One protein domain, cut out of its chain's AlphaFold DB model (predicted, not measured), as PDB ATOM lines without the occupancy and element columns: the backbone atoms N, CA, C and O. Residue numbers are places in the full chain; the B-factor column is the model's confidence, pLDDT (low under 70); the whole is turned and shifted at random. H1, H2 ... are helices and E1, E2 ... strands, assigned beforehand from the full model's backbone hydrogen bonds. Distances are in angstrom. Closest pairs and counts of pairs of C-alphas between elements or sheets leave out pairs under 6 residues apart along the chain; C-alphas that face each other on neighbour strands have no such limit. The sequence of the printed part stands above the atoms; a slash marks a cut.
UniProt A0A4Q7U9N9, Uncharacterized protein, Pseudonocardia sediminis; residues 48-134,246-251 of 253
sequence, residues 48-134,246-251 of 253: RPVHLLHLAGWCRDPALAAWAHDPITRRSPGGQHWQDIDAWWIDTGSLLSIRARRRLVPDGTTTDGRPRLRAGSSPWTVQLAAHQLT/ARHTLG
ATOM      1  N   ARG A  48      31.172  42.725 -28.017       92.12
ATOM      2  CA  ARG A  48      32.064  43.710 -27.394       92.12
ATOM      3  C   ARG A  48      32.457  43.325 -25.954       92.12
ATOM      4  O   ARG A  48      33.653  43.316 -25.678       92.12
ATOM      5  N   PRO A  49      31.526  42.980 -25.043       93.88
ATOM      6  CA  PRO A  49      31.855  42.348 -23.767       93.88
ATOM      7  C   PRO A  49      32.738  41.100 -23.880       93.88
ATOM      8  O   PRO A  49      33.710  40.995 -23.137       93.88
ATOM      9  N   VAL A  50      32.443  40.186 -24.814       92.81
ATOM     10  CA  VAL A  50      33.262  38.976 -25.040       92.81
ATOM     11  C   VAL A  50      34.696  39.357 -25.415       92.81
ATOM     12  O   VAL A  50      35.654  38.848 -24.839       92.81
ATOM     13  N   HIS A  51      34.849  40.315 -26.325       92.81
ATOM     14  CA  HIS A  51      36.145  40.830 -26.745       92.81
ATOM     15  C   HIS A  51      36.927  41.465 -25.586       92.81
ATOM     16  O   HIS A  51      38.115  41.192 -25.435       92.81
ATOM     17  N   LEU A  52      36.269  42.262 -24.733       94.62
ATOM     18  CA  LEU A  52      36.899  42.845 -23.541       94.62
ATOM     19  C   LEU A  52      37.397  41.767 -22.568       94.62
ATOM     20  O   LEU A  52      38.503  41.891 -22.044       94.62
ATOM     21  N   LEU A  53      36.616  40.704 -22.352       95.12
ATOM     22  CA  LEU A  53      37.022  39.570 -21.516       95.12
ATOM     23  C   LEU A  53      38.265  38.877 -22.092       95.12
ATOM     24  O   LEU A  53      39.238  38.689 -21.363       95.12
ATOM     25  N   HIS A  54      38.279  38.586 -23.397       93.38
ATOM     26  CA  HIS A  54      39.423  37.956 -24.063       93.38
ATOM     27  C   HIS A  54      40.694  38.816 -24.006       93.38
ATOM     28  O   HIS A  54      41.772  38.299 -23.692       93.38
ATOM     29  N   LEU A  55      40.577  40.126 -24.268       94.12
ATOM     30  CA  LEU A  55      41.698  41.069 -24.161       94.12
ATOM     31  C   LEU A  55      42.281  41.098 -22.746       94.12
ATOM     32  O   LEU A  55      43.498  41.094 -22.582       94.12
ATOM     33  N   ALA A  56      41.419  41.062 -21.729       93.56
ATOM     34  CA  ALA A  56      41.817  41.025 -20.325       93.56
ATOM     35  C   ALA A  56      42.353  39.656 -19.862       93.56
ATOM     36  O   ALA A  56      42.736  39.511 -18.704       93.56
ATOM     37  N   GLY A  57      42.394  38.657 -20.745       93.75
ATOM     38  CA  GLY A  57      42.931  37.332 -20.448       93.75
ATOM     39  C   GLY A  57      41.922  36.303 -19.946       93.75
ATOM     40  O   GLY A  57      42.314  35.178 -19.655       93.75
ATOM     41  N   TRP A  58      40.641  36.657 -19.888       94.06
ATOM     42  CA  TRP A  58      39.561  35.794 -19.410       94.06
ATOM     43  C   TRP A  58      38.876  35.043 -20.553       94.06
ATOM     44  O   TRP A  58      38.973  35.439 -21.714       94.06
ATOM     45  N   CYS A  59      38.164  33.962 -20.219       89.75
ATOM     46  CA  CYS A  59      37.406  33.131 -21.164       89.75
ATOM     47  C   CYS A  59      38.238  32.562 -22.336       89.75
ATOM     48  O   CYS A  59      37.696  32.322 -23.415       89.75
ATOM     49  N   ARG A  60      39.552  32.366 -22.141       84.06
ATOM     50  CA  ARG A  60      40.469  31.842 -23.171       84.06
ATOM     51  C   ARG A  60      40.306  30.345 -23.395       84.06
ATOM     52  O   ARG A  60      40.301  29.891 -24.537       84.06
ATOM     53  N   ASP A  61      40.169  29.603 -22.306       82.88
ATOM     54  CA  ASP A  61      40.054  28.151 -22.347       82.88
ATOM     55  C   ASP A  61      38.627  27.713 -22.707       82.88
ATOM     56  O   ASP A  61      37.685  28.506 -22.668       82.88
ATOM     57  N   PRO A  62      38.403  26.451 -23.089       84.88
ATOM     58  CA  PRO A  62      37.052  25.931 -23.220       84.88
ATOM     59  C   PRO A  62      36.310  25.984 -21.876       84.88
ATOM     60  O   PRO A  62      36.741  25.384 -20.892       84.88
ATOM     61  N   ALA A  63      35.167  26.674 -21.840       88.19
ATOM     62  CA  ALA A  63      34.271  26.615 -20.692       88.19
ATOM     63  C   ALA A  63      33.816  25.172 -20.434       88.19
ATOM     64  O   ALA A  63      33.361  24.484 -21.348       88.19
ATOM     65  N   LEU A  64      33.851  24.759 -19.170       88.50
ATOM     66  CA  LEU A  64      33.134  23.585 -18.679       88.50
ATOM     67  C   LEU A  64      31.629  23.848 -18.629       88.50
ATOM     68  O   LEU A  64      30.832  22.972 -18.949       88.50
ATOM     69  N   ALA A  65      31.244  25.051 -18.204       89.12
ATOM     70  CA  ALA A  65      29.864  25.506 -18.167       89.12
ATOM     71  C   ALA A  65      29.835  27.032 -18.270       89.12
ATOM     72  O   ALA A  65      30.586  27.720 -17.582       89.12
ATOM     73  N   ALA A  66      28.952  27.577 -19.097       91.19
ATOM     74  CA  ALA A  66      28.788  29.019 -19.219       91.19
ATOM     75  C   ALA A  66      27.354  29.367 -19.602       91.19
ATOM     76  O   ALA A  66      26.681  28.613 -20.309       91.19
ATOM     77  N   TRP A  67      26.895  30.531 -19.158       91.06
ATOM     78  CA  TRP A  67      25.569  31.030 -19.492       91.06
ATOM     79  C   TRP A  67      25.528  32.552 -19.449       91.06
ATOM     80  O   TRP A  67      26.108  33.166 -18.554       91.06
ATOM     81  N   ALA A  68      24.797  33.157 -20.380       91.69
ATOM     82  CA  ALA A  68      24.423  34.561 -20.325       91.69
ATOM     83  C   ALA A  68      22.896  34.676 -20.265       91.69
ATOM     84  O   ALA A  68      22.173  33.967 -20.964       91.69
ATOM     85  N   HIS A  69      22.397  35.539 -19.387       89.38
ATOM     86  CA  HIS A  69      20.969  35.795 -19.244       89.38
ATOM     87  C   HIS A  69      20.472  36.775 -20.306       89.38
ATOM     88  O   HIS A  69      21.255  37.458 -20.969       89.38
ATOM     89  N   ASP A  70      19.152  36.861 -20.449       86.62
ATOM     90  CA  ASP A  70      18.560  37.850 -21.340       86.62
ATOM     91  C   ASP A  70      18.829  39.273 -20.830       86.62
ATOM     92  O   ASP A  70      18.886  39.496 -19.614       86.62
ATOM     93  N   PRO A  71      19.001  40.256 -21.733       89.00
ATOM     94  CA  PRO A  71      19.270  41.626 -21.330       89.00
ATOM     95  C   PRO A  71      18.135  42.221 -20.499       89.00
ATOM     96  O   PRO A  71      16.970  42.191 -20.891       89.00
ATOM     97  N   ILE A  72      18.492  42.851 -19.382       91.12
ATOM     98  CA  ILE A  72      17.560  43.524 -18.481       91.12
ATOM     99  C   ILE A  72      17.774  45.028 -18.586       91.12
ATOM    100  O   ILE A  72      18.881  45.539 -18.406       91.12
ATOM    101  N   THR A  73      16.690  45.759 -18.820       91.19
ATOM    102  CA  THR A  73      16.708  47.219 -18.744       91.19
ATOM    103  C   THR A  73      16.502  47.666 -17.300       91.19
ATOM    104  O   THR A  73      15.513  47.302 -16.667       91.19
ATOM    105  N   ARG A  74      17.409  48.497 -16.780       89.50
ATOM    106  CA  ARG A  74      17.323  49.080 -15.435       89.50
ATOM    107  C   ARG A  74      17.324  50.598 -15.491       89.50
ATOM    108  O   ARG A  74      18.019  51.204 -16.305       89.50
ATOM    109  N   ARG A  75      16.572  51.225 -14.589       89.62
ATOM    110  CA  ARG A  75      16.605  52.674 -14.366       89.62
ATOM    111  C   ARG A  75      17.385  52.952 -13.088       89.62
ATOM    112  O   ARG A  75      17.106  52.367 -12.048       89.62
ATOM    113  N   SER A  76      18.384  53.818 -13.178       86.31
ATOM    114  CA  SER A  76      19.116  54.316 -12.010       86.31
ATOM    115  C   SER A  76      18.283  55.351 -11.238       86.31
ATOM    116  O   SER A  76      17.404  55.976 -11.841       86.31
ATOM    117  N   PRO A  77      18.582  55.603  -9.949       84.69
ATOM    118  CA  PRO A  77      17.917  56.656  -9.175       84.69
ATOM    119  C   PRO A  77      17.998  58.040  -9.838       84.69
ATOM    120  O   PRO A  77      17.033  58.792  -9.816       84.69
ATOM    121  N   GLY A  78      19.108  58.341 -10.524       85.50
ATOM    122  CA  GLY A  78      19.294  59.574 -11.302       85.50
ATOM    123  C   GLY A  78      18.567  59.606 -12.653       85.50
ATOM    124  O   GLY A  78      18.906  60.409 -13.515       85.50
ATOM    125  N   GLY A  79      17.626  58.692 -12.903       85.44
ATOM    126  CA  GLY A  79      16.796  58.670 -14.108       85.44
ATOM    127  C   GLY A  79      17.460  58.092 -15.362       85.44
ATOM    128  O   GLY A  79      16.772  57.898 -16.359       85.44
ATOM    129  N   GLN A  80      18.753  57.760 -15.329       89.12
ATOM    130  CA  GLN A  80      19.443  57.156 -16.474       89.12
ATOM    131  C   GLN A  80      19.021  55.698 -16.671       89.12
ATOM    132  O   GLN A  80      18.885  54.957 -15.692       89.12
ATOM    133  N   HIS A  81      18.898  55.281 -17.929       90.94
ATOM    134  CA  HIS A  81      18.581  53.910 -18.310       90.94
ATOM    135  C   HIS A  81      19.841  53.135 -18.691       90.94
ATOM    136  O   HIS A  81      20.750  53.659 -19.336       90.94
ATOM    137  N   TRP A  82      19.882  51.870 -18.299       91.38
ATOM    138  CA  TRP A  82      20.986  50.954 -18.527       91.38
ATOM    139  C   TRP A  82      20.450  49.638 -19.063       91.38
ATOM    140  O   TRP A  82      19.358  49.220 -18.685       91.38
ATOM    141  N   GLN A  83      21.226  48.998 -19.926       92.81
ATOM    142  CA  GLN A  83      21.037  47.604 -20.283       92.81
ATOM    143  C   GLN A  83      22.129  46.795 -19.599       92.81
ATOM    144  O   GLN A  83      23.311  47.025 -19.863       92.81
ATOM    145  N   ASP A  84      21.707  45.859 -18.759       93.88
ATOM    146  CA  ASP A  84      22.571  44.935 -18.039       93.88
ATOM    147  C   ASP A  84      22.361  43.521 -18.589       93.88
ATOM    148  O   ASP A  84      21.232  43.095 -18.826       93.88
ATOM    149  N   ILE A  85      23.450  42.786 -18.777       94.50
ATOM    150  CA  ILE A  85      23.455  41.362 -19.100       94.50
ATOM    151  C   ILE A  85      24.318  40.689 -18.044       94.50
ATOM    152  O   ILE A  85      25.530  40.907 -17.991       94.50
ATOM    153  N   ASP A  86      23.672  39.910 -17.184       94.69
ATOM    154  CA  ASP A  86      24.361  39.073 -16.210       94.69
ATOM    155  C   ASP A  86      24.745  37.750 -16.891       94.69
ATOM    156  O   ASP A  86      23.963  37.159 -17.636       94.69
ATOM    157  N   ALA A  87      25.964  37.293 -16.655       94.94
ATOM    158  CA  ALA A  87      26.505  36.071 -17.219       94.94
ATOM    159  C   ALA A  87      27.465  35.416 -16.228       94.94
ATOM    160  O   ALA A  87      27.923  36.031 -15.262       94.94
ATOM    161  N   TRP A  88      27.783  34.157 -16.467       95.12
ATOM    162  CA  TRP A  88      28.805  33.451 -15.718       95.12
ATOM    163  C   TRP A  88      29.521  32.447 -16.604       95.12
ATOM    164  O   TRP A  88      28.983  31.956 -17.599       95.12
ATOM    165  N   TRP A  89      30.756  32.161 -16.225       95.06
ATOM    166  CA  TRP A  89      31.649  31.293 -16.963       95.06
ATOM    167  C   TRP A  89      32.477  30.466 -15.996       95.06
ATOM    168  O   TRP A  89      33.006  30.998 -15.024       95.06
ATOM    169  N   ILE A  90      32.573  29.170 -16.257       93.56
ATOM    170  CA  ILE A  90      33.339  28.221 -15.462       93.56
ATOM    171  C   ILE A  90      34.220  27.442 -16.419       93.56
ATOM    172  O   ILE A  90      33.711  26.734 -17.287       93.56
ATOM    173  N   ASP A  91      35.525  27.536 -16.233       92.12
ATOM    174  CA  ASP A  91      36.505  26.618 -16.806       92.12
ATOM    175  C   ASP A  91      37.185  25.827 -15.676       92.12
ATOM    176  O   ASP A  91      36.714  25.809 -14.535       92.12
ATOM    177  N   THR A  92      38.250  25.090 -15.982       89.56
ATOM    178  CA  THR A  92      38.956  24.294 -14.970       89.56
ATOM    179  C   THR A  92      39.684  25.153 -13.937       89.56
ATOM    180  O   THR A  92      39.890  24.679 -12.822       89.56
ATOM    181  N   GLY A  93      40.068  26.384 -14.284       92.38
ATOM    182  CA  GLY A  93      40.875  27.259 -13.433       92.38
ATOM    183  C   GLY A  93      40.096  28.398 -12.780       92.38
ATOM    184  O   GLY A  93      40.561  28.954 -11.790       92.38
ATOM    185  N   SER A  94      38.918  28.753 -13.291       95.06
ATOM    186  CA  SER A  94      38.211  29.949 -12.848       95.06
ATOM    187  C   SER A  94      36.686  29.842 -12.886       95.06
ATOM    188  O   SER A  94      36.094  29.215 -13.765       95.06
ATOM    189  N   LEU A  95      36.045  30.503 -11.916       95.62
ATOM    190  CA  LEU A  95      34.639  30.906 -11.972       95.62
ATOM    191  C   LEU A  95      34.584  32.420 -12.140       95.62
ATOM    192  O   LEU A  95      35.076  33.172 -11.301       95.62
ATOM    193  N   LEU A  96      33.892  32.868 -13.175       96.44
ATOM    194  CA  LEU A  96      33.664  34.268 -13.474       96.44
ATOM    195  C   LEU A  96      32.180  34.586 -13.296       96.44
ATOM    196  O   LEU A  96      31.328  33.962 -13.922       96.44
ATOM    197  N   SER A  97      31.873  35.584 -12.469       96.44
ATOM    198  CA  SER A  97      30.567  36.253 -12.454       96.44
ATOM    199  C   SER A  97      30.688  37.574 -13.199       96.44
ATOM    200  O   SER A  97      31.524  38.409 -12.852       96.44
ATOM    201  N   ILE A  98      29.875  37.760 -14.229       97.00
ATOM    202  CA  ILE A  98      30.042  38.811 -15.229       97.00
ATOM    203  C   ILE A  98      28.769  39.643 -15.290       97.00
ATOM    204  O   ILE A  98      27.667  39.111 -15.368       97.00
ATOM    205  N   ARG A  99      28.925  40.963 -15.308       96.69
ATOM    206  CA  ARG A  99      27.868  41.908 -15.655       96.69
ATOM    207  C   ARG A  99      28.363  42.813 -16.766       96.69
ATOM    208  O   ARG A  99      29.177  43.703 -16.532       96.69
ATOM    209  N   ALA A 100      27.853  42.601 -17.970       95.81
ATOM    210  CA  ALA A 100      28.033  43.535 -19.066       95.81
ATOM    211  C   ALA A 100      26.965  44.625 -18.972       95.81
ATOM    212  O   ALA A 100      25.780  44.332 -18.833       95.81
ATOM    213  N   ARG A 101      27.377  45.885 -19.046       94.38
ATOM    214  CA  ARG A 101      26.506  47.044 -18.874       94.38
ATOM    215  C   ARG A 101      26.787  48.105 -19.923       94.38
ATOM    216  O   ARG A 101      27.939  48.479 -20.136       94.38
ATOM    217  N   ARG A 102      25.732  48.652 -20.524       93.19
ATOM    218  CA  ARG A 102      25.807  49.858 -21.363       93.19
ATOM    219  C   ARG A 102      24.679  50.825 -21.050       93.19
ATOM    220  O   ARG A 102      23.604  50.424 -20.602       93.19
ATOM    221  N   ARG A 103      24.913  52.108 -21.303       92.25
ATOM    222  CA  ARG A 103      23.889  53.141 -21.139       92.25
ATOM    223  C   ARG A 103      22.916  53.108 -22.318       92.25
ATOM    224  O   ARG A 103      23.326  52.985 -23.471       92.25
ATOM    225  N   LEU A 104      21.632  53.252 -22.013       91.44
ATOM    226  CA  LEU A 104      20.574  53.468 -22.991       91.44
ATOM    227  C   LEU A 104      20.176  54.943 -23.000       91.44
ATOM    228  O   LEU A 104      20.212  55.620 -21.966       91.44
ATOM    229  N   VAL A 105      19.780  55.432 -24.169       90.38
ATOM    230  CA  VAL A 105      19.278  56.795 -24.354       90.38
ATOM    231  C   VAL A 105      17.818  56.752 -24.811       90.38
ATOM    232  O   VAL A 105      17.458  55.850 -25.573       90.38
ATOM    233  N   PRO A 106      16.966  57.678 -24.343       86.56
ATOM    234  CA  PRO A 106      15.616  57.822 -24.871       86.56
ATOM    235  C   PRO A 106      15.625  58.104 -26.377       86.56
ATOM    236  O   PRO A 106      16.474  58.840 -26.878       86.56
ATOM    237  N   ASP A 107      14.670  57.508 -27.076       87.44
ATOM    238  CA  ASP A 107      14.463  57.576 -28.520       87.44
ATOM    239  C   ASP A 107      12.968  57.738 -28.813       87.44
ATOM    240  O   ASP A 107      12.310  56.878 -29.399       87.44
ATOM    241  N   GLY A 108      12.416  58.829 -28.285       84.75
ATOM    242  CA  GLY A 108      10.988  59.116 -28.313       84.75
ATOM    243  C   GLY A 108      10.190  58.359 -27.252       84.75
ATOM    244  O   GLY A 108      10.720  57.857 -26.254       84.75
ATOM    245  N   THR A 109       8.882  58.296 -27.472       86.31
ATOM    246  CA  THR A 109       7.905  57.671 -26.579       86.31
ATOM    247  C   THR A 109       7.080  56.647 -27.343       86.31
ATOM    248  O   THR A 109       6.762  56.841 -28.516       86.31
ATOM    249  N   THR A 110       6.732  55.542 -26.693       83.50
ATOM    250  CA  THR A 110       5.727  54.609 -27.196       83.50
ATOM    251  C   THR A 110       4.353  55.280 -27.197       83.50
ATOM    252  O   THR A 110       4.146  56.295 -26.529       83.50
ATOM    253  N   THR A 111       3.399  54.696 -27.921       82.38
ATOM    254  CA  THR A 111       1.987  55.117 -27.934       82.38
ATOM    255  C   THR A 111       1.377  55.201 -26.533       82.38
ATOM    256  O   THR A 111       0.552  56.070 -26.280       82.38
ATOM    257  N   ASP A 112       1.862  54.383 -25.596       85.25
ATOM    258  CA  ASP A 112       1.426  54.367 -24.192       85.25
ATOM    259  C   ASP A 112       2.181  55.375 -23.297       85.25
ATOM    260  O   ASP A 112       2.163  55.268 -22.069       85.25
ATOM    261  N   GLY A 113       2.930  56.313 -23.887       79.50
ATOM    262  CA  GLY A 113       3.650  57.376 -23.175       79.50
ATOM    263  C   GLY A 113       4.939  56.944 -22.464       79.50
ATOM    264  O   GLY A 113       5.553  57.747 -21.761       79.50
ATOM    265  N   ARG A 114       5.396  55.694 -22.631       82.06
ATOM    266  CA  ARG A 114       6.658  55.217 -22.035       82.06
ATOM    267  C   ARG A 114       7.848  55.606 -22.913       82.06
ATOM    268  O   ARG A 114       7.724  55.569 -24.132       82.06
ATOM    269  N   PRO A 115       9.024  55.932 -22.351       81.94
ATOM    270  CA  PRO A 115      10.193  56.230 -23.168       81.94
ATOM    271  C   PRO A 115      10.608  54.987 -23.960       81.94
ATOM    272  O   PRO A 115      10.869  53.927 -23.383       81.94
ATOM    273  N   ARG A 116      10.700  55.121 -25.283       85.56
ATOM    274  CA  ARG A 116      11.379  54.135 -26.121       85.56
ATOM    275  C   ARG A 116      12.874  54.325 -25.894       85.56
ATOM    276  O   ARG A 116      13.354  55.450 -25.844       85.56
ATOM    277  N   LEU A 117      13.607  53.240 -25.682       88.44
ATOM    278  CA  LEU A 117      15.030  53.297 -25.353       88.44
ATOM    279  C   LEU A 117      15.830  52.670 -26.483       88.44
ATOM    280  O   LEU A 117      15.474  51.599 -26.973       88.44
ATOM    281  N   ARG A 118      16.938  53.305 -26.854       87.12
ATOM    282  CA  ARG A 118      17.907  52.742 -27.791       87.12
ATOM    283  C   ARG A 118      19.289  52.666 -27.171       87.12
ATOM    284  O   ARG A 118      19.621  53.397 -26.234       87.12
ATOM    285  N   ALA A 119      20.112  51.789 -27.727       82.38
ATOM    286  CA  ALA A 119      21.538  51.828 -27.467       82.38
ATOM    287  C   ALA A 119      22.094  53.154 -28.000       82.38
ATOM    288  O   ALA A 119      21.965  53.448 -29.187       82.38
ATOM    289  N   GLY A 120      22.660  53.973 -27.114       73.25
ATOM    290  CA  GLY A 120      23.411  55.153 -27.538       73.25
ATOM    291  C   GLY A 120      24.791  54.763 -28.071       73.25
ATOM    292  O   GLY A 120      25.137  53.586 -28.140       73.25
ATOM    293  N   SER A 121      25.632  55.761 -28.336       79.25
ATOM    294  CA  SER A 121      27.068  55.564 -28.603       79.25
ATOM    295  C   SER A 121      27.857  55.081 -27.378       79.25
ATOM    296  O   SER A 121      29.066  54.881 -27.453       79.25
ATOM    297  N   SER A 122      27.193  54.920 -26.227       79.75
ATOM    298  CA  SER A 122      27.845  54.530 -24.987       79.75
ATOM    299  C   SER A 122      28.411  53.111 -25.089       79.75
ATOM    300  O   SER A 122      27.664  52.166 -25.368       79.75
ATOM    301  N   PRO A 123      29.714  52.950 -24.830       88.81
ATOM    302  CA  PRO A 123      30.386  51.672 -24.949       88.81
ATOM    303  C   PRO A 123      29.923  50.709 -23.855       88.81
ATOM    304  O   PRO A 123      29.427  51.105 -22.796       88.81
ATOM    305  N   TRP A 124      30.109  49.419 -24.120       92.62
ATOM    306  CA  TRP A 124      29.951  48.396 -23.097       92.62
ATOM    307  C   TRP A 124      31.057  48.514 -22.052       92.62
ATOM    308  O   TRP A 124      32.227  48.705 -22.376       92.62
ATOM    309  N   THR A 125      30.661  48.335 -20.802       94.44
ATOM    310  CA  THR A 125      31.538  48.118 -19.653       94.44
ATOM    311  C   THR A 125      31.259  46.723 -19.110       94.44
ATOM    312  O   THR A 125      30.125  46.252 -19.177       94.44
ATOM    313  N   VAL A 126      32.273  46.037 -18.598       96.69
ATOM    314  CA  VAL A 126      32.135  44.702 -18.013       96.69
ATOM    315  C   VAL A 126      32.630  44.749 -16.581       96.69
ATOM    316  O   VAL A 126      33.787  45.058 -16.322       96.69
ATOM    317  N   GLN A 127      31.747  44.441 -15.643       96.94
ATOM    318  CA  GLN A 127      32.101  44.196 -14.253       96.94
ATOM    319  C   GLN A 127      32.288  42.695 -14.073       96.94
ATOM    320  O   GLN A 127      31.437  41.907 -14.483       96.94
ATOM    321  N   LEU A 128      33.399  42.306 -13.468       96.19
ATOM    322  CA  LEU A 128      33.805  40.917 -13.325       96.19
ATOM    323  C   LEU A 128      34.161  40.641 -11.864       96.19
ATOM    324  O   LEU A 128      34.912  41.400 -11.255       96.19
ATOM    325  N   ALA A 129      33.653  39.542 -11.318       96.88
ATOM    326  CA  ALA A 129      34.196  38.909 -10.125       96.88
ATOM    327  C   ALA A 129      34.786  37.557 -10.536       96.88
ATOM    328  O   ALA A 129      34.050  36.670 -10.970       96.88
ATOM    329  N   ALA A 130      36.106  37.441 -10.444       96.62
ATOM    330  CA  ALA A 130      36.858  36.260 -10.828       96.62
ATOM    331  C   ALA A 130      37.300  35.502  -9.580       96.62
ATOM    332  O   ALA A 130      37.931  36.067  -8.688       96.62
ATOM    333  N   HIS A 131      36.978  34.221  -9.533       96.19
ATOM    334  CA  HIS A 131      37.416  33.310  -8.498       96.19
ATOM    335  C   HIS A 131      38.356  32.276  -9.099       96.19
ATOM    336  O   HIS A 131      38.049  31.719 -10.153       96.19
ATOM    337  N   GLN A 132      39.456  31.992  -8.412       95.81
ATOM    338  CA  GLN A 132      40.332  30.884  -8.779       95.81
ATOM    339  C   GLN A 132      39.743  29.567  -8.277       95.81
ATOM    340  O   GLN A 132      39.136  29.514  -7.201       95.81
ATOM    341  N   LEU A 133      39.893  28.523  -9.088       95.31
ATOM    342  CA  LEU A 133      39.416  27.179  -8.807       95.31
ATOM    343  C   LEU A 133      40.595  26.231  -8.648       95.31
ATOM    344  O   LEU A 133      41.498  26.180  -9.480       95.31
ATOM    345  N   THR A 134      40.555  25.435  -7.584       94.06
ATOM    346  CA  THR A 134      41.513  24.352  -7.360       94.06
ATOM    347  C   THR A 134      40.768  23.075  -7.010       94.06
ATOM    348  O   THR A 134      39.793  23.089  -6.258       94.06
ATOM    349  N   ALA A 246      38.481  38.193  -6.885       95.25
ATOM    350  CA  ALA A 246      39.095  39.409  -7.400       95.25
ATOM    351  C   ALA A 246      38.080  40.173  -8.268       95.25
ATOM    352  O   ALA A 246      37.409  39.589  -9.122       95.25
ATOM    353  N   ARG A 247      37.925  41.482  -8.038       96.62
ATOM    354  CA  ARG A 247      36.960  42.318  -8.771       96.62
ATOM    355  C   ARG A 247      37.664  43.171  -9.814       96.62
ATOM    356  O   ARG A 247      38.627  43.861  -9.501       96.62
ATOM    357  N   HIS A 248      37.119  43.182 -11.025       95.25
ATOM    358  CA  HIS A 248      37.649  43.940 -12.152       95.25
ATOM    359  C   HIS A 248      36.539  44.739 -12.837       95.25
ATOM    360  O   HIS A 248      35.383  44.315 -12.887       95.25
ATOM    361  N   THR A 249      36.910  45.891 -13.393       95.69
ATOM    362  CA  THR A 249      36.070  46.648 -14.326       95.69
ATOM    363  C   THR A 249      36.833  46.782 -15.632       95.69
ATOM    364  O   THR A 249      37.945  47.302 -15.641       95.69
ATOM    365  N   LEU A 250      36.237  46.312 -16.721       93.62
ATOM    366  CA  LEU A 250      36.771  46.420 -18.070       93.62
ATOM    367  C   LEU A 250      35.936  47.457 -18.823       93.62
ATOM    368  O   LEU A 250      34.707  47.374 -18.855       93.62
ATOM    369  N   GLY A 251      36.593  48.446 -19.410       86.81
ATOM    370  CA  GLY A 251      35.970  49.455 -20.259       86.81
ATOM    371  C   GLY A 251      36.624  49.470 -21.637       86.81
ATOM    372  O   GLY A 251      37.603  48.755 -21.854       86.81
TER     373      GLY A 251
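Overview. This is residues 48 to 134 and 246 to 251 of the 253 residues of an uncharacterized protein of Pseudonocardia sediminis (UniProt A0A4Q7U9N9). One long, twisted antiparallel sheet makes a rod, with the short helix H1 over one face, near E6, and no named helix over the other. The long strands E3 and E4 run side by side through its middle; E1 and E2 pair with different parts of E3, E6 and then E7 follow on the side of E4 away from E3, and E4 bends towards one end of the rod, where it forms a hairpin with E5. The printed part has 93 residues, with one named helix and seven named strands in the order H1 E1 E2 E3 E4 E5 E6 E7, and its class is mostly strand. The sheet is branched, and E2 E3 E4 E5 form a meander, each strand the antiparallel neighbour of the one before. The whole is loose, with a radius of gyration of the C-alphas of 15.6 A and spans of 53 by 22 by 21 A.

Arrangement. H1, residues 48 to 55, is on the sheet at a height of 9.1 A, and every O i to N i+4 pair in it is within hydrogen-bond range. It lies over E6, residues 125 to 134, and runs slantwise to it at 46 degrees on the local plane; their closest C-alphas, those of Pro 49 and Val 126, are 6.2 A apart. E1, residues 65 to 68, and E2, residues 72 to 75, lie on one side of E3, residues 81 to 90; N 67 and O 88 are 3.0 A apart, and N 74 and O 82 are 2.8 A apart. E4, residues 94 to 109, lies on the other side of E3, in a hairpin with it, with N 87 and O 98 at 2.8 A. E4 bends by 54 degrees at residue 106. Its residues 104 to 109 pair with E5, residues 115 to 119, with N 107 and O 116 at 2.7 A. Its residues 94 to 101 pair with E6, with N 99 and O 127 at 2.8 A. E7, residues 246 to 250, is the antiparallel neighbour of E6 on the side away from E4, with N 128 and O 248 at 2.9 A.

Along the chain. H1 begins at C-alpha 48, (32.064, 43.710, -27.394), and is 10.5 A long. E3 measures 29.8 A from first to last C-alpha, E4 43.3 A and E6 28.6 A. E4 ends at C-alpha 109, (7.905, 57.671, -26.579), and E7 at C-alpha 250, (36.771, 46.420, -18.070).

Size, cuts and confidence. The two C-alphas farthest apart, those of Thr 111 and Thr 134, are 54.1 A apart. Residues 135 to 245 are not printed, and C-alphas 134 and 246 are 15.2 A apart across the cut. Of the links that are printed whole, none is long. The mean pLDDT of the printed part is 90.7, and no printed residue is under 70.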